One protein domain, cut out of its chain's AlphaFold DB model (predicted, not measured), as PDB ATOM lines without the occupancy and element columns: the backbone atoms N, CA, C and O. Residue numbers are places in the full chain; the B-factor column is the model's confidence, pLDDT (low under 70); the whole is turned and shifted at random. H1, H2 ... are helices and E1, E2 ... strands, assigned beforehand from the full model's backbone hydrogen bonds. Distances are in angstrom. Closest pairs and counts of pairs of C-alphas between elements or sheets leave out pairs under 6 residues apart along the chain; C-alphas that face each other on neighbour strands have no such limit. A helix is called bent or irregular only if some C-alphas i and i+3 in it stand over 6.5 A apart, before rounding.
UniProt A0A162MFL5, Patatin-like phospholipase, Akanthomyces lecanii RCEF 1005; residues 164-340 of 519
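This is residues 164 to 340 of the 519 residues of the protein "Patatin-like phospholipase" of Akanthomyces lecanii RCEF 1005 (UniProt A0A162MFL5). A lobe of helices, with H2 in its middle, H4 crossing it and H1, H5 and the arms of the bent H3 around these two, makes one end of an elongated domain, and a small three-stranded sheet with H7 over it makes the other. The long loop stretch of residues 281 to 308 lies between them. The printed part has 177 residues, with seven named helices, H1 to H7, then three strands, E1 to E3; the class is mostly helix. The sheet, in order E1 E2 E3, is antiparallel. The whole is compact, with a radius of gyration of the C-alphas of 16.1 A and spans of 58 by 35 by 23 A.

H1 is residues 164 to 172, beginning at C-alpha 164 (-2.461, -24.853, -13.217). H2, residues 178 to 197, is 26.9 A long, with a kink of 28 degrees near residue 185. H3, residues 207 to 231, was assigned as one helix by its hydrogen bonds but is bent: C-alphas 214 and 217 are 7.0 A apart. Its arms are H3a, residues 207 to 214, and H3b, residues 217 to 231, 20.3 A long. H4, residues 234 to 260, is 39.4 A long and ends at C-alpha 260 (-14.929, -3.143, -7.511). H5 is residues 265 to 275, H6 277 to 280 and H7 309 to 315. E1 is residues 317 to 319; E2, residues 322 to 330, is 20.0 A long and bends by 61 degrees at residue 325; E3, residues 337 to 340, ends at C-alpha 340 (-12.354, -32.256, 8.344).

H2 is the hub. It touches H4 at a steep tilt of 45 degrees, the same way, closest at the C-alphas of Ser 186 and Thr 248, 4.6 A. With residues 187 to 195 alone it touches H5, at a shallow tilt of 22 degrees, opposite ways; the C-alphas of Lys 195 and Ala 265 are closest, 4.9 A. H1 and H2 form a helical hairpin, closest at the C-alphas of Leu 172 and Gly 185, 6.3 A. H1 touches H3b, closest at the C-alphas of Gln 169 and Ala 222, 4.5 A. H3b and H4 form another helical hairpin, closest at the C-alphas of Cys 227 and Ala 237, 4.8 A. H3a touches H4, closest at the C-alphas of Pro 207 and Glu 253, 5.7 A. H5 and H6 meet only through their link. H7 is on the sheet at a height of 7.8 A, over E2 and slantwise to it at 56 degrees on the local plane. The strands form a meander, each the antiparallel neighbour of the one before. N 317 and O 327, 2.9 A, lie within hydrogen-bond range between E1 and E2, as do N 328 and O 340, 2.8 A, between E2 and E3. Every O i to N i+4 pair is within range in H1, H3a, H3b, H5 and H7, 15 of 16 in H2 and 21 of 23 in H4; H6 is too short for one.

The C-alphas of Lys 235 and Ala 321, the two farthest apart, are 58.2 A apart. The printed part has no cut. The link from H6 to H7, 28 residues, is long; in it residues 299 to 300 pair with 306 to 307, antiparallel. The mean pLDDT of the printed part is 93.3, and residue 232 is under 70.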
ATOM      1  N   PHE A 164      -1.122 -25.406 -12.991       95.44
ATOM      2  CA  PHE A 164      -2.461 -24.853 -13.217       95.44
ATOM      3  C   PHE A 164      -3.139 -25.417 -14.468       95.44
ATOM      4  O   PHE A 164      -4.295 -25.829 -14.415       95.44
ATOM      5  N   SER A 165      -2.415 -25.486 -15.591       96.19
ATOM      6  CA  SER A 165      -2.948 -26.042 -16.840       96.19
ATOM      7  C   SER A 165      -3.331 -27.515 -16.695       96.19
ATOM      8  O   SER A 165      -4.395 -27.909 -17.162       96.19
ATOM      9  N   LEU A 166      -2.512 -28.311 -16.001       94.38
ATOM     10  CA  LEU A 166      -2.781 -29.726 -15.739       94.38
ATOM     11  C   LEU A 166      -4.018 -29.908 -14.851       94.38
ATOM     12  O   LEU A 166      -4.899 -30.701 -15.167       94.38
ATOM     13  N   HIS A 167      -4.114 -29.164 -13.750       95.62
ATOM     14  CA  HIS A 167      -5.250 -29.264 -12.836       95.62
ATOM     15  C   HIS A 167      -6.556 -28.782 -13.481       95.62
ATOM     16  O   HIS A 167      -7.599 -29.403 -13.277       95.62
ATOM     17  N   LEU A 168      -6.498 -27.724 -14.297       97.44
ATOM     18  CA  LEU A 168      -7.637 -27.271 -15.090       97.44
ATOM     19  C   LEU A 168      -8.028 -28.312 -16.145       97.44
ATOM     20  O   LEU A 168      -9.209 -28.606 -16.291       97.44
ATOM     21  N   GLN A 169      -7.065 -28.914 -16.846       95.69
ATOM     22  CA  GLN A 169      -7.334 -29.988 -17.802       95.69
ATOM     23  C   GLN A 169      -8.035 -31.172 -17.127       95.69
ATOM     24  O   GLN A 169      -9.069 -31.622 -17.614       95.69
ATOM     25  N   ASN A 170      -7.518 -31.634 -15.984       95.06
ATOM     26  CA  ASN A 170      -8.111 -32.732 -15.219       95.06
ATOM     27  C   ASN A 170      -9.562 -32.445 -14.816       95.06
ATOM     28  O   ASN A 170     -10.363 -33.370 -14.723       95.06
ATOM     29  N   PHE A 171      -9.898 -31.179 -14.565       97.06
ATOM     30  CA  PHE A 171     -11.267 -30.755 -14.300       97.06
ATOM     31  C   PHE A 171     -12.132 -30.783 -15.560       97.06
ATOM     32  O   PHE A 171     -13.212 -31.367 -15.537       97.06
ATOM     33  N   LEU A 172     -11.655 -30.191 -16.659       96.06
ATOM     34  CA  LEU A 172     -12.390 -30.162 -17.927       96.06
ATOM     35  C   LEU A 172     -12.670 -31.574 -18.457       96.06
ATOM     36  O   LEU A 172     -13.766 -31.829 -18.942       96.06
ATOM     37  N   ASP A 173     -11.730 -32.504 -18.293       94.12
ATOM     38  CA  ASP A 173     -11.874 -33.908 -18.696       94.12
ATOM     39  C   ASP A 173     -12.973 -34.667 -17.926       94.12
ATOM     40  O   ASP A 173     -13.396 -35.733 -18.371       94.12
ATOM     41  N   GLN A 174     -13.476 -34.125 -16.811       94.06
ATOM     42  CA  GLN A 174     -14.623 -34.685 -16.081       94.06
ATOM     43  C   GLN A 174     -15.968 -34.087 -16.500       94.06
ATOM     44  O   GLN A 174     -17.011 -34.516 -16.008       94.06
ATOM     45  N   LEU A 175     -15.970 -33.089 -17.385       93.69
ATOM     46  CA  LEU A 175     -17.194 -32.445 -17.842       93.69
ATOM     47  C   LEU A 175     -17.754 -33.205 -19.052       93.69
ATOM     48  O   LEU A 175     -17.064 -33.331 -20.065       93.69
ATOM     49  N   PRO A 176     -18.996 -33.720 -18.979       87.50
ATOM     50  CA  PRO A 176     -19.500 -34.651 -19.982       87.50
ATOM     51  C   PRO A 176     -19.901 -33.964 -21.293       87.50
ATOM     52  O   PRO A 176     -19.947 -34.620 -22.333       87.50
ATOM     53  N   THR A 177     -20.212 -32.663 -21.265       91.25
ATOM     54  CA  THR A 177     -20.702 -31.935 -22.441       91.25
ATOM     55  C   THR A 177     -19.931 -30.644 -22.710       91.25
ATOM     56  O   THR A 177     -19.359 -30.017 -21.819       91.25
ATOM     57  N   VAL A 178     -19.970 -30.190 -23.967       90.50
ATOM     58  CA  VAL A 178     -19.422 -28.881 -24.361       90.50
ATOM     59  C   VAL A 178     -20.126 -27.741 -23.623       90.50
ATOM     60  O   VAL A 178     -19.482 -26.765 -23.250       90.50
ATOM     61  N   GLU A 179     -21.434 -27.850 -23.389       93.31
ATOM     62  CA  GLU A 179     -22.184 -26.851 -22.624       93.31
ATOM     63  C   GLU A 179     -21.647 -26.734 -21.193       93.31
ATOM     64  O   GLU A 179     -21.446 -25.626 -20.695       93.31
ATOM     65  N   ASP A 180     -21.299 -27.864 -20.575       94.38
ATOM     66  CA  ASP A 180     -20.703 -27.894 -19.244       94.38
ATOM     67  C   ASP A 180     -19.337 -27.214 -19.200       94.38
ATOM     68  O   ASP A 180     -19.071 -26.424 -18.294       94.38
ATOM     69  N   VAL A 181     -18.493 -27.461 -20.201       95.00
ATOM     70  CA  VAL A 181     -17.197 -26.783 -20.353       95.00
ATOM     71  C   VAL A 181     -17.384 -25.270 -20.505       95.00
ATOM     72  O   VAL A 181     -16.639 -24.481 -19.919       95.00
ATOM     73  N   MET A 182     -18.392 -24.850 -21.269       95.56
ATOM     74  CA  MET A 182     -18.626 -23.440 -21.577       95.56
ATOM     75  C   MET A 182     -19.288 -22.664 -20.436       95.56
ATOM     76  O   MET A 182     -18.942 -21.498 -20.261       95.56
ATOM     77  N   ASP A 183     -20.209 -23.255 -19.676       96.25
ATOM     78  CA  ASP A 183     -20.879 -22.592 -18.545       96.25
ATOM     79  C   ASP A 183     -20.110 -22.798 -17.234       96.25
ATOM     80  O   ASP A 183     -19.588 -21.850 -16.651       96.25
ATOM     81  N   PHE A 184     -19.974 -24.045 -16.788       97.56
ATOM     82  CA  PHE A 184     -19.340 -24.368 -15.511       97.56
ATOM     83  C   PHE A 184     -17.822 -24.321 -15.596       97.56
ATOM     84  O   PHE A 184     -17.193 -23.652 -14.780       97.56
ATOM     85  N   GLY A 185     -17.234 -24.948 -16.616       97.44
ATOM     86  CA  GLY A 185     -15.787 -24.972 -16.816       97.44
ATOM     87  C   GLY A 185     -15.178 -23.568 -16.822       97.44
ATOM     88  O   GLY A 185     -14.294 -23.253 -16.022       97.44
ATOM     89  N   SER A 186     -15.698 -22.703 -17.696       98.25
ATOM     90  CA  SER A 186     -15.180 -21.344 -17.878       98.25
ATOM     91  C   SER A 186     -15.443 -20.432 -16.671       98.25
ATOM     92  O   SER A 186     -14.571 -19.639 -16.305       98.25
ATOM     93  N   ALA A 187     -16.593 -20.564 -15.998       98.44
ATOM     94  CA  ALA A 187     -16.915 -19.771 -14.814       98.44
ATOM     95  C   ALA A 187     -16.047 -20.153 -13.604       98.44
ATOM     96  O   ALA A 187     -15.566 -19.264 -12.893       98.44
ATOM     97  N   ILE A 188     -15.806 -21.452 -13.378       98.44
ATOM     98  CA  ILE A 188     -14.917 -21.908 -12.303       98.44
ATOM     99  C   ILE A 188     -13.480 -21.474 -12.588       98.44
ATOM    100  O   ILE A 188     -12.875 -20.854 -11.711       98.44
ATOM    101  N   ALA A 189     -12.974 -21.693 -13.808       98.38
ATOM    102  CA  ALA A 189     -11.645 -21.234 -14.220       98.38
ATOM    103  C   ALA A 189     -11.472 -19.726 -13.982       98.38
ATOM    104  O   ALA A 189     -10.521 -19.307 -13.326       98.38
ATOM    105  N   ALA A 190     -12.436 -18.913 -14.422       98.62
ATOM    106  CA  ALA A 190     -12.408 -17.470 -14.216       98.62
ATOM    107  C   ALA A 190     -12.394 -17.074 -12.734       98.62
ATOM    108  O   ALA A 190     -11.661 -16.165 -12.341       98.62
ATOM    109  N   SER A 191     -13.183 -17.749 -11.894       98.38
ATOM    110  CA  SER A 191     -13.223 -17.453 -10.461       98.38
ATOM    111  C   SER A 191     -11.940 -17.863  -9.728       98.38
ATOM    112  O   SER A 191     -11.508 -17.138  -8.835       98.38
ATOM    113  N   ALA A 192     -11.304 -18.966 -10.136       98.00
ATOM    114  CA  ALA A 192     -10.018 -19.403  -9.601       98.00
ATOM    115  C   ALA A 192      -8.894 -18.427  -9.989       98.00
ATOM    116  O   ALA A 192      -8.112 -18.028  -9.131       98.00
ATOM    117  N   ILE A 193      -8.878 -17.955 -11.244       98.00
ATOM    118  CA  ILE A 193      -7.961 -16.905 -11.729       98.00
ATOM    119  C   ILE A 193      -8.121 -15.621 -10.911       98.00
ATOM    120  O   ILE A 193      -7.141 -15.016 -10.475       98.00
ATOM    121  N   LEU A 194      -9.369 -15.206 -10.684       97.19
ATOM    122  CA  LEU A 194      -9.677 -14.014  -9.904       97.19
ATOM    123  C   LEU A 194      -9.170 -14.145  -8.461       97.19
ATOM    124  O   LEU A 194      -8.544 -13.212  -7.959       97.19
ATOM    125  N   LYS A 195      -9.412 -15.297  -7.819       96.12
ATOM    126  CA  LYS A 195      -8.923 -15.601  -6.469       96.12
ATOM    127  C   LYS A 195      -7.401 -15.590  -6.414       96.12
ATOM    128  O   LYS A 195      -6.864 -15.021  -5.479       96.12
ATOM    129  N   ASP A 196      -6.726 -16.214  -7.378       96.06
ATOM    130  CA  ASP A 196      -5.265 -16.364  -7.401       96.06
ATOM    131  C   ASP A 196      -4.527 -15.034  -7.617       96.06
ATOM    132  O   ASP A 196      -3.495 -14.785  -6.995       96.06
ATOM    133  N   HIS A 197      -5.039 -14.169  -8.500       95.88
ATOM    134  CA  HIS A 197      -4.360 -12.913  -8.820       95.88
ATOM    135  C   HIS A 197      -4.709 -11.767  -7.866       95.88
ATOM    136  O   HIS A 197      -3.830 -10.990  -7.497       95.88
ATOM    137  N   TYR A 198      -5.982 -11.627  -7.488       95.31
ATOM    138  CA  TYR A 198      -6.477 -10.479  -6.720       95.31
ATOM    139  C   TYR A 198      -6.586 -10.779  -5.221       95.31
ATOM    140  O   TYR A 198      -7.549 -10.385  -4.559       95.31
ATOM    141  N   GLU A 199      -5.588 -11.479  -4.680       86.44
ATOM    142  CA  GLU A 199      -5.438 -11.674  -3.238       86.44
ATOM    143  C   GLU A 199      -5.175 -10.345  -2.507       86.44
ATOM    144  O   GLU A 199      -4.865  -9.308  -3.105       86.44
ATOM    145  N   VAL A 200      -5.322 -10.360  -1.181       86.38
ATOM    146  CA  VAL A 200      -5.161  -9.163  -0.347       86.38
ATOM    147  C   VAL A 200      -3.760  -8.571  -0.535       86.38
ATOM    148  O   VAL A 200      -2.753  -9.256  -0.390       86.38
ATOM    149  N   GLY A 201      -3.697  -7.276  -0.856       88.44
ATOM    150  CA  GLY A 201      -2.441  -6.547  -1.070       88.44
ATOM    151  C   GLY A 201      -1.939  -6.529  -2.519       88.44
ATOM    152  O   GLY A 201      -1.043  -5.741  -2.833       88.44
ATOM    153  N   MET A 202      -2.532  -7.312  -3.426       92.00
ATOM    154  CA  MET A 202      -2.187  -7.271  -4.849       92.00
ATOM    155  C   MET A 202      -2.718  -6.001  -5.527       92.00
ATOM    156  O   MET A 202      -3.788  -5.485  -5.196       92.00
ATOM    157  N   HIS A 203      -1.958  -5.472  -6.491       94.62
ATOM    158  CA  HIS A 203      -2.412  -4.335  -7.292       94.62
ATOM    159  C   HIS A 203      -3.538  -4.770  -8.227       94.62
ATOM    160  O   HIS A 203      -3.452  -5.798  -8.895       94.62
ATOM    161  N   LEU A 204      -4.594  -3.965  -8.308       94.81
ATOM    162  CA  LEU A 204      -5.787  -4.322  -9.062       94.81
ATOM    163  C   LEU A 204      -5.649  -3.962 -10.551       94.81
ATOM    164  O   LEU A 204      -6.339  -3.057 -11.028       94.81
ATOM    165  N   PHE A 205      -4.768  -4.655 -11.275       95.19
ATOM    166  CA  PHE A 205      -4.614  -4.530 -12.731       95.19
ATOM    167  C   PHE A 205      -5.936  -4.752 -13.484       95.19
ATOM    168  O   PHE A 205      -6.923  -5.219 -12.915       95.19
ATOM    169  N   ARG A 206      -5.988  -4.401 -14.778       94.31
ATOM    170  CA  ARG A 206      -7.164  -4.739 -15.591       94.31
ATOM    171  C   ARG A 206      -7.238  -6.264 -15.773       94.31
ATOM    172  O   ARG A 206      -6.240  -6.861 -16.179       94.31
ATOM    173  N   PRO A 207      -8.399  -6.890 -15.541       96.44
ATOM    174  CA  PRO A 207      -8.572  -8.337 -15.668       96.44
ATOM    175  C   PRO A 207      -8.233  -8.891 -17.050       96.44
ATOM    176  O   PRO A 207      -7.593  -9.937 -17.110       96.44
ATOM    177  N   GLY A 208      -8.563  -8.190 -18.140       95.38
ATOM    178  CA  GLY A 208      -8.143  -8.593 -19.483       95.38
ATOM    179  C   GLY A 208      -6.623  -8.720 -19.637       95.38
ATOM    180  O   GLY A 208      -6.153  -9.719 -20.174       95.38
ATOM    181  N   ASP A 209      -5.852  -7.769 -19.094       93.38
ATOM    182  CA  ASP A 209      -4.384  -7.808 -19.148       93.38
ATOM    183  C   ASP A 209      -3.823  -8.964 -18.305       93.38
ATOM    184  O   ASP A 209      -2.904  -9.666 -18.726       93.38
ATOM    185  N   VAL A 210      -4.392  -9.171 -17.113       96.50
ATOM    186  CA  VAL A 210      -4.029 -10.274 -16.211       96.50
ATOM    187  C   VAL A 210      -4.275 -11.618 -16.880       96.50
ATOM    188  O   VAL A 210      -3.382 -12.466 -16.901       96.50
ATOM    189  N   PHE A 211      -5.462 -11.798 -17.459       97.88
ATOM    190  CA  PHE A 211      -5.817 -13.013 -18.169       97.88
ATOM    191  C   PHE A 211      -4.870 -13.247 -19.345       97.88
ATOM    192  O   PHE A 211      -4.219 -14.285 -19.371       97.88
ATOM    193  N   SER A 212      -4.716 -12.280 -20.254       95.94
ATOM    194  CA  SER A 212      -3.914 -12.460 -21.472       95.94
ATOM    195  C   SER A 212      -2.450 -12.790 -21.186       95.94
ATOM    196  O   SER A 212      -1.847 -13.609 -21.874       95.94
ATOM    197  N   VAL A 213      -1.866 -12.148 -20.168       94.00
ATOM    198  CA  VAL A 213      -0.437 -12.285 -19.870       94.00
ATOM    199  C   VAL A 213      -0.146 -13.560 -19.078       94.00
ATOM    200  O   VAL A 213       0.828 -14.247 -19.376       94.00
ATOM    201  N   LEU A 214      -0.962 -13.881 -18.070       96.06
ATOM    202  CA  LEU A 214      -0.626 -14.923 -17.093       96.06
ATOM    203  C   LEU A 214      -1.399 -16.228 -17.277       96.06
ATOM    204  O   LEU A 214      -0.840 -17.296 -17.036       96.06
ATOM    205  N   TYR A 215      -2.670 -16.165 -17.677       97.69
ATOM    206  CA  TYR A 215      -3.574 -17.319 -17.597       97.69
ATOM    207  C   TYR A 215      -4.053 -17.817 -18.954       97.69
ATOM    208  O   TYR A 215      -4.290 -19.011 -19.096       97.69
ATOM    209  N   GLU A 216      -4.150 -16.960 -19.968       97.50
ATOM    210  CA  GLU A 216      -4.586 -17.348 -21.307       97.50
ATOM    211  C   GLU A 216      -3.717 -18.477 -21.878       97.50
ATOM    212  O   GLU A 216      -4.303 -19.458 -22.335       97.50
ATOM    213  N   PRO A 217      -2.367 -18.451 -21.795       96.69
ATOM    214  CA  PRO A 217      -1.556 -19.577 -22.259       96.69
ATOM    215  C   PRO A 217      -1.861 -20.879 -21.505       96.69
ATOM    216  O   PRO A 217      -1.935 -21.941 -22.116       96.69
ATOM    217  N   LEU A 218      -2.090 -20.800 -20.189       96.88
ATOM    218  CA  LEU A 218      -2.358 -21.961 -19.334       96.88
ATOM    219  C   LEU A 218      -3.742 -22.562 -19.615       96.88
ATOM    220  O   LEU A 218      -3.872 -23.774 -19.795       96.88
ATOM    221  N   CYS A 219      -4.767 -21.710 -19.705       97.38
ATOM    222  CA  CYS A 219      -6.124 -22.087 -20.085       97.38
ATOM    223  C   CYS A 219      -6.172 -22.639 -21.508       97.38
ATOM    224  O   CYS A 219      -6.901 -23.592 -21.764       97.38
ATOM    225  N   ARG A 220      -5.378 -22.070 -22.421       96.25
ATOM    226  CA  ARG A 220      -5.278 -22.527 -23.806       96.25
ATOM    227  C   ARG A 220      -4.719 -23.936 -23.869       96.25
ATOM    228  O   ARG A 220      -5.319 -24.783 -24.518       96.25
ATOM    229  N   THR A 221      -3.617 -24.199 -23.166       94.75
ATOM    230  CA  THR A 221      -3.048 -25.547 -23.067       94.75
ATOM    231  C   THR A 221      -4.074 -26.533 -22.511       94.75
ATOM    232  O   THR A 221      -4.335 -27.546 -23.150       94.75
ATOM    233  N   ALA A 222      -4.718 -26.211 -21.385       94.88
ATOM    234  CA  ALA A 222      -5.714 -27.089 -20.768       94.88
ATOM    235  C   ALA A 222      -6.905 -27.390 -21.700       94.88
ATOM    236  O   ALA A 222      -7.276 -28.546 -21.900       94.88
ATOM    237  N   ALA A 223      -7.482 -26.346 -22.304       93.56
ATOM    238  CA  ALA A 223      -8.630 -26.467 -23.195       93.56
ATOM    239  C   ALA A 223      -8.281 -27.217 -24.482       93.56
ATOM    240  O   ALA A 223      -9.080 -28.027 -24.945       93.56
ATOM    241  N   ARG A 224      -7.095 -26.979 -25.054       91.19
ATOM    242  CA  ARG A 224      -6.632 -27.670 -26.259       91.19
ATOM    243  C   ARG A 224      -6.500 -29.168 -26.021       91.19
ATOM    244  O   ARG A 224      -7.014 -29.944 -26.821       91.19
ATOM    245  N   GLU A 225      -5.848 -29.565 -24.931       89.69
ATOM    246  CA  GLU A 225      -5.674 -30.977 -24.585       89.69
ATOM    247  C   GLU A 225      -7.023 -31.684 -24.385       89.69
ATOM    248  O   GLU A 225      -7.241 -32.770 -24.920       89.69
ATOM    249  N   HIS A 226      -7.968 -31.037 -23.699       88.50
ATOM    250  CA  HIS A 226      -9.333 -31.544 -23.553       88.50
ATOM    251  C   HIS A 226     -10.068 -31.655 -24.905       88.50
ATOM    252  O   HIS A 226     -10.596 -32.706 -25.271       88.50
ATOM    253  N   CYS A 227     -10.075 -30.579 -25.697       85.12
ATOM    254  CA  CYS A 227     -10.816 -30.524 -26.957       85.12
ATOM    255  C   CYS A 227     -10.272 -31.501 -28.005       85.12
ATOM    256  O   CYS A 227     -11.045 -32.014 -28.813       85.12
ATOM    257  N   LEU A 228      -8.964 -31.777 -28.004       83.81
ATOM    258  CA  LEU A 228      -8.365 -32.787 -28.877       83.81
ATOM    259  C   LEU A 228      -8.868 -34.197 -28.547       83.81
ATOM    260  O   LEU A 228      -9.119 -34.969 -29.472       83.81
ATOM    261  N   LYS A 229      -9.083 -34.514 -27.262       82.19
ATOM    262  CA  LYS A 229      -9.710 -35.777 -26.840       82.19
ATOM    263  C   LYS A 229     -11.185 -35.841 -27.252       82.19
ATOM    264  O   LYS A 229     -11.644 -36.884 -27.706       82.19
ATOM    265  N   ALA A 230     -11.912 -34.729 -27.123       74.88
ATOM    266  CA  ALA A 230     -13.360 -34.687 -27.326       74.88
ATOM    267  C   ALA A 230     -13.801 -34.603 -28.801       74.88
ATOM    268  O   ALA A 230     -14.732 -35.291 -29.213       74.88
ATOM    269  N   ALA A 231     -13.173 -33.746 -29.612       70.19
ATOM    270  CA  ALA A 231     -13.731 -33.343 -30.905       70.19
ATOM    271  C   ALA A 231     -13.362 -34.264 -32.081       70.19
ATOM    272  O   ALA A 231     -13.948 -34.112 -33.152       70.19
ATOM    273  N   GLN A 232     -12.377 -35.162 -31.926       67.62
ATOM    274  CA  GLN A 232     -11.782 -36.032 -32.967       67.62
ATOM    275  C   GLN A 232     -11.217 -35.300 -34.217       67.62
ATOM    276  O   GLN A 232     -10.390 -35.852 -34.939       67.62
ATOM    277  N   GLN A 233     -11.606 -34.043 -34.465       74.19
ATOM    278  CA  GLN A 233     -11.219 -33.184 -35.579       74.19
ATOM    279  C   GLN A 233     -10.561 -31.892 -35.081       74.19
ATOM    280  O   GLN A 233     -11.109 -31.153 -34.261       74.19
ATOM    281  N   PHE A 234      -9.414 -31.555 -35.671       78.56
ATOM    282  CA  PHE A 234      -8.584 -30.422 -35.249       78.56
ATOM    283  C   PHE A 234      -9.291 -29.054 -35.331       78.56
ATOM    284  O   PHE A 234      -9.179 -28.242 -34.416       78.56
ATOM    285  N   LYS A 235     -10.053 -28.790 -36.405       81.38
ATOM    286  CA  LYS A 235     -10.741 -27.495 -36.592       81.38
ATOM    287  C   LYS A 235     -11.836 -27.250 -35.551       81.38
ATOM    288  O   LYS A 235     -11.952 -26.138 -35.043       81.38
ATOM    289  N   ALA A 236     -12.610 -28.283 -35.217       80.88
ATOM    290  CA  ALA A 236     -13.635 -28.198 -34.181       80.88
ATOM    291  C   ALA A 236     -13.001 -27.963 -32.800       80.88
ATOM    292  O   ALA A 236     -13.459 -27.098 -32.056       80.88
ATOM    293  N   ALA A 237     -11.887 -28.645 -32.503       82.94
ATOM    294  CA  ALA A 237     -11.138 -28.430 -31.268       82.94
ATOM    295  C   ALA A 237     -10.629 -26.983 -31.131       82.94
ATOM    296  O   ALA A 237     -10.792 -26.372 -30.078       82.94
ATOM    297  N   GLN A 238     -10.092 -26.397 -32.206       87.38
ATOM    298  CA  GLN A 238      -9.609 -25.010 -32.203       87.38
ATOM    299  C   GLN A 238     -10.737 -23.986 -31.971       87.38
ATOM    300  O   GLN A 238     -10.544 -22.965 -31.301       87.38
ATOM    301  N   GLN A 239     -11.930 -24.249 -32.510       89.25
ATOM    302  CA  GLN A 239     -13.096 -23.395 -32.294       89.25
ATOM    303  C   GLN A 239     -13.575 -23.456 -30.837       89.25
ATOM    304  O   GLN A 239     -13.852 -22.410 -30.249       89.25
ATOM    305  N   LEU A 240     -13.639 -24.653 -30.247       89.06
ATOM    306  CA  LEU A 240     -14.001 -24.842 -28.839       89.06
ATOM    307  C   LEU A 240     -12.980 -24.193 -27.899       89.06
ATOM    308  O   LEU A 240     -13.369 -23.458 -26.996       89.06
ATOM    309  N   GLU A 241     -11.685 -24.366 -28.165       93.38
ATOM    310  CA  GLU A 241     -10.605 -23.690 -27.435       93.38
ATOM    311  C   GLU A 241     -10.815 -22.168 -27.424       93.38
ATOM    312  O   GLU A 241     -10.829 -21.534 -26.368       93.38
ATOM    313  N   THR A 242     -11.054 -21.575 -28.597       94.56
ATOM    314  CA  THR A 242     -11.255 -20.124 -28.732       94.56
ATOM    315  C   THR A 242     -12.491 -19.645 -27.967       94.56
ATOM    316  O   THR A 242     -12.449 -18.610 -27.300       94.56
ATOM    317  N   GLN A 243     -13.592 -20.402 -28.023       95.31
ATOM    318  CA  GLN A 243     -14.819 -20.073 -27.295       95.31
ATOM    319  C   GLN A 243     -14.633 -20.165 -25.779       95.31
ATOM    320  O   GLN A 243     -15.086 -19.272 -25.061       95.31
ATOM    321  N   PHE A 244     -13.943 -21.199 -25.295       96.94
ATOM    322  CA  PHE A 244     -13.651 -21.369 -23.875       96.94
ATOM    323  C   PHE A 244     -12.818 -20.203 -23.336       96.94
ATOM    324  O   PHE A 244     -13.151 -19.633 -22.295       96.94
ATOM    325  N   LEU A 245     -11.776 -19.792 -24.066       98.06
ATOM    326  CA  LEU A 245     -10.934 -18.655 -23.686       98.06
ATOM    327  C   LEU A 245     -11.723 -17.344 -23.656       98.06
ATOM    328  O   LEU A 245     -11.639 -16.605 -22.676       98.06
ATOM    329  N   ALA A 246     -12.535 -17.083 -24.684       97.94
ATOM    330  CA  ALA A 246     -13.363 -15.881 -24.748       97.94
ATOM    331  C   ALA A 246     -14.382 -15.820 -23.596       97.94
ATOM    332  O   ALA A 246     -14.551 -14.770 -22.973       97.94
ATOM    333  N   ARG A 247     -15.030 -16.949 -23.270       98.12
ATOM    334  CA  ARG A 247     -15.963 -17.039 -22.135       98.12
ATOM    335  C   ARG A 247     -15.257 -16.868 -20.800       98.12
ATOM    336  O   ARG A 247     -15.735 -16.106 -19.966       98.12
ATOM    337  N   THR A 248     -14.106 -17.511 -20.619       98.50
ATOM    338  CA  THR A 248     -13.305 -17.376 -19.397       98.50
ATOM    339  C   THR A 248     -12.905 -15.915 -19.190       98.50
ATOM    340  O   THR A 248     -13.186 -15.361 -18.132       98.50
ATOM    341  N   ALA A 249     -12.364 -15.245 -20.213       98.38
ATOM    342  CA  ALA A 249     -12.021 -13.824 -20.150       98.38
ATOM    343  C   ALA A 249     -13.234 -12.942 -19.797       98.38
ATOM    344  O   ALA A 249     -13.151 -12.094 -18.908       98.38
ATOM    345  N   ALA A 250     -14.387 -13.182 -20.433       98.25
ATOM    346  CA  ALA A 250     -15.622 -12.456 -20.139       98.25
ATOM    347  C   ALA A 250     -16.106 -12.673 -18.693       98.25
ATOM    348  O   ALA A 250     -16.581 -11.732 -18.051       98.25
ATOM    349  N   HIS A 251     -15.960 -13.887 -18.154       98.44
ATOM    350  CA  HIS A 251     -16.262 -14.174 -16.756       98.44
ATOM    351  C   HIS A 251     -15.271 -13.503 -15.803       98.44
ATOM    352  O   HIS A 251     -15.721 -12.946 -14.805       98.44
ATOM    353  N   VAL A 252     -13.966 -13.477 -16.100       98.31
ATOM    354  CA  VAL A 252     -12.979 -12.757 -15.271       98.31
ATOM    355  C   VAL A 252     -13.350 -11.272 -15.198       98.31
ATOM    356  O   VAL A 252     -13.431 -10.717 -14.104       98.31
ATOM    357  N   GLU A 253     -13.665 -10.645 -16.335       97.62
ATOM    358  CA  GLU A 253     -14.140  -9.255 -16.406       97.62
ATOM    359  C   GLU A 253     -15.422  -9.035 -15.585       97.62
ATOM    360  O   GLU A 253     -15.532  -8.075 -14.819       97.62
ATOM    361  N   ALA A 254     -16.408  -9.928 -15.711       97.88
ATOM    362  CA  ALA A 254     -17.668  -9.821 -14.981       97.88
ATOM    363  C   ALA A 254     -17.488  -9.981 -13.464       97.88
ATOM    364  O   ALA A 254     -18.047  -9.200 -12.691       97.88
ATOM    365  N   LEU A 255     -16.693 -10.963 -13.032       98.00
ATOM    366  CA  LEU A 255     -16.415 -11.215 -11.622       98.00
ATOM    367  C   LEU A 255     -15.556 -10.102 -11.009       98.00
ATOM    368  O   LEU A 255     -15.782  -9.721  -9.865       98.00
ATOM    369  N   PHE A 256     -14.641  -9.503 -11.773       97.31
ATOM    370  CA  PHE A 256     -13.846  -8.364 -11.314       97.31
ATOM    371  C   PHE A 256     -14.701  -7.141 -10.953       97.31
ATOM    372  O   PHE A 256     -14.384  -6.425 -10.005       97.31
ATOM    373  N   ARG A 257     -15.839  -6.919 -11.626       96.94
ATOM    374  CA  ARG A 257     -16.770  -5.838 -11.241       96.94
ATOM    375  C   ARG A 257     -17.330  -6.019  -9.830       96.94
ATOM    376  O   ARG A 257     -17.606  -5.024  -9.169       96.94
ATOM    377  N   ARG A 258     -17.454  -7.259  -9.346       96.50
ATOM    378  CA  ARG A 258     -17.873  -7.546  -7.964       96.50
ATOM    379  C   ARG A 258     -16.796  -7.154  -6.951       96.50
ATOM    380  O   ARG A 258     -17.132  -6.609  -5.906       96.50
ATOM    381  N   LEU A 259     -15.513  -7.317  -7.298       94.25
ATOM    382  CA  LEU A 259     -14.408  -6.795  -6.480       94.25
ATOM    383  C   LEU A 259     -14.477  -5.273  -6.381       94.25
ATOM    384  O   LEU A 259     -14.328  -4.709  -5.302       94.25
ATOM    385  N   LEU A 260     -14.748  -4.598  -7.503       93.81
ATOM    386  CA  LEU A 260     -14.929  -3.143  -7.511       93.81
ATOM    387  C   LEU A 260     -16.139  -2.691  -6.679       93.81
ATOM    388  O   LEU A 260     -16.123  -1.582  -6.154       93.81
ATOM    389  N   ALA A 261     -17.157  -3.543  -6.545       95.25
ATOM    390  CA  ALA A 261     -18.326  -3.307  -5.700       95.25
ATOM    391  C   ALA A 261     -18.083  -3.598  -4.203       95.25
ATOM    392  O   ALA A 261     -18.983  -3.383  -3.396       95.25
ATOM    393  N   GLY A 262     -16.881  -4.051  -3.822       93.81
ATOM    394  CA  GLY A 262     -16.471  -4.245  -2.428       93.81
ATOM    395  C   GLY A 262     -16.418  -5.700  -1.954       93.81
ATOM    396  O   GLY A 262     -16.061  -5.936  -0.802       93.81
ATOM    397  N   GLU A 263     -16.733  -6.683  -2.802       95.69
ATOM    398  CA  GLU A 263     -16.539  -8.093  -2.445       95.69
ATOM    399  C   GLU A 263     -15.050  -8.478  -2.481       95.69
ATOM    400  O   GLU A 263     -14.292  -8.026  -3.339       95.69
ATOM    401  N   SER A 264     -14.609  -9.363  -1.584       95.38
ATOM    402  CA  SER A 264     -13.259  -9.930  -1.678       95.38
ATOM    403  C   SER A 264     -13.176 -10.954  -2.818       95.38
ATOM    404  O   SER A 264     -14.161 -11.623  -3.140       95.38
ATOM    405  N   ALA A 265     -11.990 -11.132  -3.409       96.12
ATOM    406  CA  ALA A 265     -11.779 -12.144  -4.449       96.12
ATOM    407  C   ALA A 265     -12.146 -13.558  -3.965       96.12
ATOM    408  O   ALA A 265     -12.758 -14.333  -4.702       96.12
ATOM    409  N   LEU A 266     -11.850 -13.853  -2.694       95.19
ATOM    410  CA  LEU A 266     -12.237 -15.099  -2.042       95.19
ATOM    411  C   LEU A 266     -13.761 -15.264  -1.964       95.19
ATOM    412  O   LEU A 266     -14.263 -16.321  -2.334       95.19
ATOM    413  N   ALA A 267     -14.497 -14.238  -1.528       96.00
ATOM    414  CA  ALA A 267     -15.955 -14.305  -1.432       96.00
ATOM    415  C   ALA A 267     -16.599 -14.499  -2.813       96.00
ATOM    416  O   ALA A 267     -17.470 -15.349  -2.983       96.00
ATOM    417  N   VAL A 268     -16.125 -13.774  -3.831       97.19
ATOM    418  CA  VAL A 268     -16.604 -13.941  -5.212       97.19
ATOM    419  C   VAL A 268     -16.368 -15.363  -5.713       97.19
ATOM    420  O   VAL A 268     -17.263 -15.955  -6.317       97.19
ATOM    421  N   HIS A 269     -15.194 -15.927  -5.433       97.62
ATOM    422  CA  HIS A 269     -14.866 -17.298  -5.790       97.62
ATOM    423  C   HIS A 269     -15.725 -18.329  -5.043       97.62
ATOM    424  O   HIS A 269     -16.312 -19.197  -5.686       97.62
ATOM    425  N   GLN A 270     -15.907 -18.182  -3.727       96.69
ATOM    426  CA  GLN A 270     -16.798 -19.031  -2.923       96.69
ATOM    427  C   GLN A 270     -18.246 -18.994  -3.430       96.69
ATOM    428  O   GLN A 270     -18.874 -20.041  -3.572       96.69
ATOM    429  N   HIS A 271     -18.766 -17.811  -3.771       97.19
ATOM    430  CA  HIS A 271     -20.094 -17.666  -4.366       97.19
ATOM    431  C   HIS A 271     -20.203 -18.389  -5.717       97.19
ATOM    432  O   HIS A 271     -21.220 -19.028  -5.993       97.19
ATOM    433  N   THR A 272     -19.165 -18.316  -6.555       97.94
ATOM    434  CA  THR A 272     -19.135 -19.035  -7.835       97.94
ATOM    435  C   THR A 272     -19.065 -20.552  -7.634       97.94
ATOM    436  O   THR A 272     -19.802 -21.266  -8.308       97.94
ATOM    437  N   LEU A 273     -18.263 -21.057  -6.689       97.56
ATOM    438  CA  LEU A 273     -18.238 -22.488  -6.356       97.56
ATOM    439  C   LEU A 273     -19.612 -22.968  -5.869       97.56
ATOM    440  O   LEU A 273     -20.157 -23.930  -6.413       97.56
ATOM    441  N   ALA A 274     -20.211 -22.240  -4.921       96.81
ATOM    442  CA  ALA A 274     -21.516 -22.560  -4.347       96.81
ATOM    443  C   ALA A 274     -22.648 -22.554  -5.389       96.81
ATOM    444  O   ALA A 274     -23.544 -23.393  -5.322       96.81
ATOM    445  N   ARG A 275     -22.593 -21.665  -6.395       97.31
ATOM    446  CA  ARG A 275     -23.556 -21.641  -7.511       97.31
ATOM    447  C   ARG A 275     -23.629 -22.980  -8.252       97.31
ATOM    448  O   ARG A 275     -24.684 -23.325  -8.774       97.31
ATOM    449  N   PHE A 276     -22.529 -23.726  -8.296       96.88
ATOM    450  CA  PHE A 276     -22.435 -25.006  -8.992       96.88
ATOM    451  C   PHE A 276     -22.365 -26.215  -8.042       96.88
ATOM    452  O   PHE A 276     -21.970 -27.300  -8.465       96.88
ATOM    453  N   ALA A 277     -22.786 -26.062  -6.779       95.69
ATOM    454  CA  ALA A 277     -22.699 -27.094  -5.738       95.69
ATOM    455  C   ALA A 277     -23.253 -28.471  -6.154       95.69
ATOM    456  O   ALA A 277     -22.642 -29.498  -5.861       95.69
ATOM    457  N   GLU A 278     -24.378 -28.502  -6.875       94.94
ATOM    458  CA  GLU A 278     -24.983 -29.748  -7.366       94.94
ATOM    459  C   GLU A 278     -24.122 -30.442  -8.427       94.94
ATOM    460  O   GLU A 278     -23.950 -31.657  -8.401       94.94
ATOM    461  N   ARG A 279     -23.502 -29.669  -9.322       95.12
ATOM    462  CA  ARG A 279     -22.644 -30.205 -10.388       95.12
ATOM    463  C   ARG A 279     -21.333 -30.748  -9.839       95.12
ATOM    464  O   ARG A 279     -20.827 -31.745 -10.343       95.12
ATOM    465  N   TRP A 280     -20.823 -30.149  -8.763       96.19
ATOM    466  CA  TRP A 280     -19.651 -30.662  -8.059       96.19
ATOM    467  C   TRP A 280     -19.851 -32.075  -7.511       96.19
ATOM    468  O   TRP A 280     -18.873 -32.799  -7.389       96.19
ATOM    469  N   ARG A 281     -21.083 -32.524  -7.230       91.75
ATOM    470  CA  ARG A 281     -21.328 -33.906  -6.770       91.75
ATOM    471  C   ARG A 281     -20.950 -34.970  -7.805       91.75
ATOM    472  O   ARG A 281     -20.753 -36.119  -7.433       91.75
ATOM    473  N   LEU A 282     -20.846 -34.589  -9.078       91.25
ATOM    474  CA  LEU A 282     -20.494 -35.478 -10.188       91.25
ATOM    475  C   LEU A 282     -19.006 -35.407 -10.565       91.25
ATOM    476  O   LEU A 282     -18.568 -36.142 -11.443       91.25
ATOM    477  N   VAL A 283     -18.242 -34.512  -9.934       92.19
ATOM    478  CA  VAL A 283     -16.869 -34.174 -10.318       92.19
ATOM    479  C   VAL A 283     -15.971 -34.264  -9.092       92.19
ATOM    480  O   VAL A 283     -16.179 -33.551  -8.111       92.19
ATOM    481  N   ALA A 284     -14.945 -35.107  -9.138       87.88
ATOM    482  CA  ALA A 284     -13.991 -35.287  -8.049       87.88
ATOM    483  C   ALA A 284     -12.614 -35.673  -8.594       87.88
ATOM    484  O   ALA A 284     -12.500 -36.465  -9.524       87.88
ATOM    485  N   SER A 285     -11.547 -35.146  -7.998       87.56
ATOM    486  CA  SER A 285     -10.174 -35.489  -8.376       87.56
ATOM    487  C   SER A 285      -9.421 -36.087  -7.211       87.56
ATOM    488  O   SER A 285      -9.578 -35.632  -6.078       87.56
ATOM    489  N   GLN A 286      -8.542 -37.036  -7.528       80.19
ATOM    490  CA  GLN A 286      -7.597 -37.570  -6.558       80.19
ATOM    491  C   GLN A 286      -6.355 -36.700  -6.399       80.19
ATOM    492  O   GLN A 286      -5.840 -36.613  -5.293       80.19
ATOM    493  N   ASP A 287      -5.934 -35.989  -7.449       84.00
ATOM    494  CA  ASP A 287      -4.616 -35.341  -7.478       84.00
ATOM    495  C   ASP A 287      -4.691 -33.824  -7.687       84.00
ATOM    496  O   ASP A 287      -3.689 -33.125  -7.579       84.00
ATOM    497  N   SER A 288      -5.867 -33.283  -8.011       91.88
ATOM    498  CA  SER A 288      -6.038 -31.866  -8.354       91.88
ATOM    499  C   SER A 288      -6.988 -31.178  -7.393       91.88
ATOM    500  O   SER A 288      -8.133 -31.596  -7.236       91.88
ATOM    501  N   CYS A 289      -6.553 -30.080  -6.774       95.06
ATOM    502  CA  CYS A 289      -7.474 -29.263  -6.002       95.06
ATOM    503  C   CYS A 289      -8.327 -28.424  -6.959       95.06
ATOM    504  O   CYS A 289      -7.918 -27.350  -7.393       95.06
ATOM    505  N   PHE A 290      -9.536 -28.897  -7.269       96.62
ATOM    506  CA  PHE A 290     -10.466 -28.187  -8.157       96.62
ATOM    507  C   PHE A 290     -11.024 -26.882  -7.578       96.62
ATOM    508  O   PHE A 290     -11.639 -26.109  -8.306       96.62
ATOM    509  N   ALA A 291     -10.780 -26.604  -6.294       95.94
ATOM    510  CA  ALA A 291     -11.111 -25.306  -5.721       95.94
ATOM    511  C   ALA A 291     -10.187 -24.211  -6.281       95.94
ATOM    512  O   ALA A 291     -10.673 -23.173  -6.700       95.94
ATOM    513  N   CYS A 292      -8.870 -24.436  -6.357       95.88
ATOM    514  CA  CYS A 292      -7.917 -23.387  -6.751       95.88
ATOM    515  C   CYS A 292      -7.175 -23.641  -8.069       95.88
ATOM    516  O   CYS A 292      -6.597 -22.707  -8.616       95.88
ATOM    517  N   PHE A 293      -7.120 -24.890  -8.539       96.75
ATOM    518  CA  PHE A 293      -6.265 -25.377  -9.632       96.75
ATOM    519  C   PHE A 293      -4.757 -25.140  -9.464       96.75
ATOM    520  O   PHE A 293      -3.987 -25.533 -10.328       96.75
ATOM    521  N   ASN A 294      -4.294 -24.538  -8.373       92.94
ATOM    522  CA  ASN A 294      -2.878 -24.221  -8.192       92.94
ATOM    523  C   ASN A 294      -2.070 -25.365  -7.579       92.94
ATOM    524  O   ASN A 294      -0.859 -25.438  -7.790       92.94
ATOM    525  N   HIS A 295      -2.725 -26.239  -6.820       90.94
ATOM    526  CA  HIS A 295      -2.047 -27.211  -5.976       90.94
ATOM    527  C   HIS A 295      -2.682 -28.592  -6.069       90.94
ATOM    528  O   HIS A 295      -3.850 -28.779  -6.428       90.94
ATOM    529  N   VAL A 296      -1.879 -29.558  -5.655       88.88
ATOM    530  CA  VAL A 296      -2.262 -30.953  -5.519       88.88
ATOM    531  C   VAL A 296      -3.213 -31.071  -4.343       88.88
ATOM    532  O   VAL A 296      -2.989 -30.476  -3.288       88.88
ATOM    533  N   ALA A 297      -4.300 -31.809  -4.528       89.44
ATOM    534  CA  ALA A 297      -5.215 -32.055  -3.430       89.44
ATOM    535  C   ALA A 297      -4.584 -33.052  -2.451       89.44
ATOM    536  O   ALA A 297      -4.034 -34.057  -2.888       89.44
ATOM    537  N   SER A 298      -4.653 -32.788  -1.147       86.62
ATOM    538  CA  SER A 298      -4.010 -33.631  -0.126       86.62
ATOM    539  C   SER A 298      -4.970 -34.121   0.946       86.62
ATOM    540  O   SER A 298      -4.662 -35.106   1.604       86.62
ATOM    541  N   TYR A 299      -6.114 -33.459   1.116       89.50
ATOM    542  CA  TYR A 299      -7.037 -33.740   2.205       89.50
ATOM    543  C   TYR A 299      -8.432 -34.030   1.674       89.50
ATOM    544  O   TYR A 299      -8.961 -33.237   0.891       89.50
ATOM    545  N   THR A 300      -9.011 -35.143   2.114       89.50
ATOM    546  CA  THR A 300     -10.313 -35.645   1.664       89.50
ATOM    547  C   THR A 300     -11.408 -35.259   2.652       89.50
ATOM    548  O   THR A 300     -11.343 -35.587   3.835       89.50
ATOM    549  N   ALA A 301     -12.431 -34.566   2.158       90.69
ATOM    550  CA  ALA A 301     -13.651 -34.263   2.896       90.69
ATOM    551  C   ALA A 301     -14.590 -35.482   2.935       90.69
ATOM    552  O   ALA A 301     -14.554 -36.319   2.034       90.69
ATOM    553  N   CYS A 302     -15.519 -35.536   3.898       89.25
ATOM    554  CA  CYS A 302     -16.505 -36.627   4.007       89.25
ATOM    555  C   CYS A 302     -17.359 -36.835   2.741       89.25
ATOM    556  O   CYS A 302     -17.828 -37.939   2.476       89.25
ATOM    557  N   CYS A 303     -17.553 -35.789   1.935       90.81
ATOM    558  CA  CYS A 303     -18.252 -35.873   0.652       90.81
ATOM    559  C   CYS A 303     -17.409 -36.473  -0.494       90.81
ATOM    560  O   CYS A 303     -17.894 -36.545  -1.619       90.81
ATOM    561  N   GLY A 304     -16.152 -36.849  -0.239       88.56
ATOM    562  CA  GLY A 304     -15.208 -37.409  -1.214       88.56
ATOM    563  C   GLY A 304     -14.413 -36.371  -2.013       88.56
ATOM    564  O   GLY A 304     -13.498 -36.730  -2.750       88.56
ATOM    565  N   HIS A 305     -14.718 -35.077  -1.877       92.75
ATOM    566  CA  HIS A 305     -13.922 -34.023  -2.511       92.75
ATOM    567  C   HIS A 305     -12.601 -33.824  -1.792       92.75
ATOM    568  O   HIS A 305     -12.560 -33.796  -0.565       92.75
ATOM    569  N   LYS A 306     -11.542 -33.573  -2.563       91.75
ATOM    570  CA  LYS A 306     -10.232 -33.256  -2.012       91.75
ATOM    571  C   LYS A 306      -9.834 -31.800  -2.210       91.75
ATOM    572  O   LYS A 306     -10.111 -31.198  -3.250       91.75
ATOM    573  N   ILE A 307      -9.115 -31.250  -1.232       93.75
ATOM    574  CA  ILE A 307      -8.547 -29.898  -1.289       93.75
ATOM    575  C   ILE A 307      -7.070 -29.867  -0.874       93.75
ATOM    576  O   ILE A 307      -6.575 -30.779  -0.211       93.75
ATOM    577  N   CYS A 308      -6.342 -28.843  -1.323       93.50
ATOM    578  CA  CYS A 308      -4.944 -28.619  -0.952       93.50
ATOM    579  C   CYS A 308      -4.818 -27.910   0.403       93.50
ATOM    580  O   CYS A 308      -5.797 -27.368   0.924       93.50
ATOM    581  N   THR A 309      -3.599 -27.865   0.940       92.94
ATOM    582  CA  THR A 309      -3.254 -27.178   2.193       92.94
ATOM    583  C   THR A 309      -3.682 -25.712   2.203       92.94
ATOM    584  O   THR A 309      -4.292 -25.252   3.161       92.94
ATOM    585  N   GLU A 310      -3.442 -24.979   1.120       93.00
ATOM    586  CA  GLU A 310      -3.788 -23.562   1.020       93.00
ATOM    587  C   GLU A 310      -5.308 -23.368   1.045       93.00
ATOM    588  O   GLU A 310      -5.815 -22.470   1.709       93.00
ATOM    589  N   CYS A 311      -6.066 -24.244   0.378       95.44
ATOM    590  CA  CYS A 311      -7.526 -24.220   0.436       95.44
ATOM    591  C   CYS A 311      -8.050 -24.579   1.833       95.44
ATOM    592  O   CYS A 311      -9.040 -23.997   2.266       95.44
ATOM    593  N   VAL A 312      -7.389 -25.481   2.564       95.44
ATOM    594  CA  VAL A 312      -7.710 -25.737   3.977       95.44
ATOM    595  C   VAL A 312      -7.530 -24.468   4.809       95.44
ATOM    596  O   VAL A 312      -8.429 -24.116   5.564       95.44
ATOM    597  N   GLN A 313      -6.421 -23.747   4.637       94.19
ATOM    598  CA  GLN A 313      -6.156 -22.511   5.383       94.19
ATOM    599  C   GLN A 313      -7.114 -21.375   5.006       94.19
ATOM    600  O   GLN A 313      -7.508 -20.580   5.853       94.19
ATOM    601  N   VAL A 314      -7.502 -21.302   3.732       93.44
ATOM    602  CA  VAL A 314      -8.373 -20.249   3.190       93.44
ATOM    603  C   VAL A 314      -9.853 -20.479   3.519       93.44
ATOM    604  O   VAL A 314     -10.589 -19.515   3.724       93.44
ATOM    605  N   HIS A 315     -10.314 -21.732   3.529       93.06
ATOM    606  CA  HIS A 315     -11.721 -22.078   3.776       93.06
ATOM    607  C   HIS A 315     -11.987 -22.597   5.197       93.06
ATOM    608  O   HIS A 315     -13.148 -22.729   5.588       93.06
ATOM    609  N   GLY A 316     -10.942 -22.926   5.952       94.19
ATOM    610  CA  GLY A 316     -11.031 -23.444   7.311       94.19
ATOM    611  C   GLY A 316     -11.175 -22.349   8.362       94.19
ATOM    612  O   GLY A 316     -10.778 -21.202   8.170       94.19
ATOM    613  N   LEU A 317     -11.744 -22.733   9.500       94.12
ATOM    614  CA  LEU A 317     -11.764 -21.930  10.717       94.12
ATOM    615  C   LEU A 317     -10.580 -22.340  11.595       94.12
ATOM    616  O   LEU A 317     -10.310 -23.531  11.719       94.12
ATOM    617  N   THR A 318      -9.910 -21.372  12.210       93.81
ATOM    618  CA  THR A 318      -8.818 -21.604  13.165       93.81
ATOM    619  C   THR A 318      -9.113 -20.872  14.470       93.81
ATOM    620  O   THR A 318      -9.834 -19.870  14.470       93.81
ATOM    621  N   GLU A 319      -8.594 -21.389  15.578       90.75
ATOM    622  CA  GLU A 319      -8.731 -20.787  16.904       90.75
ATOM    623  C   GLU A 319      -7.434 -20.068  17.282       90.75
ATOM    624  O   GLU A 319      -6.343 -20.540  16.973       90.75
ATOM    625  N   GLU A 320      -7.527 -18.945  17.998       88.38
ATOM    626  CA  GLU A 320      -6.333 -18.187  18.413       88.38
ATOM    627  C   GLU A 320      -5.396 -19.001  19.320       88.38
ATOM    628  O   GLU A 320      -4.183 -18.797  19.294       88.38
ATOM    629  N   ALA A 321      -5.950 -19.937  20.097       88.00
ATOM    630  CA  ALA A 321      -5.181 -20.828  20.963       88.00
ATOM    631  C   ALA A 321      -4.343 -21.853  20.178       88.00
ATOM    632  O   ALA A 321      -3.346 -22.347  20.702       88.00
ATOM    633  N   ASP A 322      -4.731 -22.161  18.936       85.81
ATOM    634  CA  ASP A 322      -4.083 -23.166  18.095       85.81
ATOM    635  C   ASP A 322      -4.100 -22.763  16.606       85.81
ATOM    636  O   ASP A 322      -4.830 -23.337  15.789       85.81
ATOM    637  N   PRO A 323      -3.270 -21.777  16.216       88.19
ATOM    638  CA  PRO A 323      -3.290 -21.192  14.873       88.19
ATOM    639  C   PRO A 323      -2.805 -22.152  13.773       88.19
ATOM    640  O   PRO A 323      -2.874 -21.831  12.586       88.19
ATOM    641  N   GLY A 324      -2.261 -23.314  14.149       90.81
ATOM    642  CA  GLY A 324      -1.835 -24.355  13.217       90.81
ATOM    643  C   GLY A 324      -2.965 -25.295  12.804       90.81
ATOM    644  O   GLY A 324      -2.791 -26.055  11.851       90.81
ATOM    645  N   THR A 325      -4.110 -25.259  13.485       94.25
ATOM    646  CA  THR A 325      -5.218 -26.186  13.249       94.25
ATOM    647  C   THR A 325      -6.392 -25.494  12.577       94.25
ATOM    648  O   THR A 325      -6.847 -24.427  12.984       94.25
ATOM    649  N   PHE A 326      -6.877 -26.134  11.515       96.06
ATOM    650  CA  PHE A 326      -7.923 -25.629  10.644       96.06
ATOM    651  C   PHE A 326      -9.054 -26.647  10.554       96.06
ATOM    652  O   PHE A 326      -8.852 -27.787  10.128       96.06
ATOM    653  N   THR A 327     -10.265 -26.223  10.898       95.62
ATOM    654  CA  THR A 327     -11.480 -27.025  10.755       95.62
ATOM    655  C   THR A 327     -12.285 -26.539   9.558       95.62
ATOM    656  O   THR A 327     -12.817 -25.425   9.544       95.62
ATOM    657  N   VAL A 328     -12.424 -27.400   8.553       95.56
ATOM    658  CA  VAL A 328     -13.256 -27.169   7.371       95.56
ATOM    659  C   VAL A 328     -14.602 -27.850   7.606       95.56
ATOM    660  O   VAL A 328     -14.733 -29.064   7.481       95.56
ATOM    661  N   LYS A 329     -15.616 -27.055   7.969       94.94
ATOM    662  CA  LYS A 329     -16.968 -27.564   8.265       94.94
ATOM    663  C   LYS A 329     -17.766 -27.907   7.008       94.94
ATOM    664  O   LYS A 329     -18.553 -28.839   7.010       94.94
ATOM    665  N   ARG A 330     -17.601 -27.141   5.929       95.62
ATOM    666  CA  ARG A 330     -18.327 -27.358   4.670       95.62
ATOM    667  C   ARG A 330     -17.352 -27.464   3.516       95.62
ATOM    668  O   ARG A 330     -16.413 -26.676   3.431       95.62
ATOM    669  N   CYS A 331     -17.597 -28.412   2.619       95.75
ATOM    670  CA  CYS A 331     -16.801 -28.575   1.411       95.75
ATOM    671  C   CYS A 331     -16.918 -27.309   0.545       95.75
ATOM    672  O   CYS A 331     -18.043 -26.916   0.218       95.75
ATOM    673  N   PRO A 332     -15.801 -26.679   0.130       95.44
ATOM    674  CA  PRO A 332     -15.856 -25.470  -0.688       95.44
ATOM    675  C   PRO A 332     -16.439 -25.723  -2.084       95.44
ATOM    676  O   PRO A 332     -16.916 -24.781  -2.707       95.44
ATOM    677  N   LEU A 333     -16.429 -26.972  -2.566       96.62
ATOM    678  CA  LEU A 333     -16.961 -27.353  -3.875       96.62
ATOM    679  C   LEU A 333     -18.476 -27.600  -3.813       96.62
ATOM    680  O   LEU A 333     -19.260 -26.816  -4.339       96.62
ATOM    681  N   CYS A 334     -18.917 -28.665  -3.139       96.12
ATOM    682  CA  CYS A 334     -20.329 -29.071  -3.143       96.12
ATOM    683  C   CYS A 334     -21.162 -28.550  -1.960       96.12
ATOM    684  O   CYS A 334     -22.369 -28.786  -1.909       96.12
ATOM    685  N   GLY A 335     -20.546 -27.889  -0.976       95.19
ATOM    686  CA  GLY A 335     -21.235 -27.349   0.201       95.19
ATOM    687  C   GLY A 335     -21.755 -28.387   1.207       95.19
ATOM    688  O   GLY A 335     -22.385 -27.990   2.194       95.19
ATOM    689  N   ALA A 336     -21.516 -29.684   0.983       95.62
ATOM    690  CA  ALA A 336     -21.810 -30.751   1.942       95.62
ATOM    691  C   ALA A 336     -20.917 -30.647   3.190       95.62
ATOM    692  O   ALA A 336     -19.955 -29.872   3.204       95.62
ATOM    693  N   ASP A 337     -21.235 -31.414   4.234       94.75
ATOM    694  CA  ASP A 337     -20.370 -31.515   5.410       94.75
ATOM    695  C   ASP A 337     -18.995 -32.049   4.994       94.75
ATOM    696  O   ASP A 337     -18.888 -33.066   4.302       94.75
ATOM    697  N   ALA A 338     -17.954 -31.305   5.356       92.56
ATOM    698  CA  ALA A 338     -16.587 -31.732   5.108       92.56
ATOM    699  C   ALA A 338     -16.013 -32.526   6.281       92.56
ATOM    700  O   ALA A 338     -15.137 -33.350   6.030       92.56
ATOM    701  N   GLY A 339     -16.498 -32.291   7.510       88.81
ATOM    702  CA  GLY A 339     -16.093 -33.027   8.709       88.81
ATOM    703  C   GLY A 339     -14.582 -33.088   8.960       88.81
ATOM    704  O   GLY A 339     -14.109 -34.031   9.586       88.81
ATOM    705  N   MET A 340     -13.807 -32.124   8.455       91.12
ATOM    706  CA  MET A 340     -12.354 -32.256   8.344       91.12
ATOM    707  C   MET A 340     -11.626 -31.285   9.271       91.12
ATOM    708  O   MET A 340     -11.895 -30.084   9.261       91.12
TER     709      MET A 340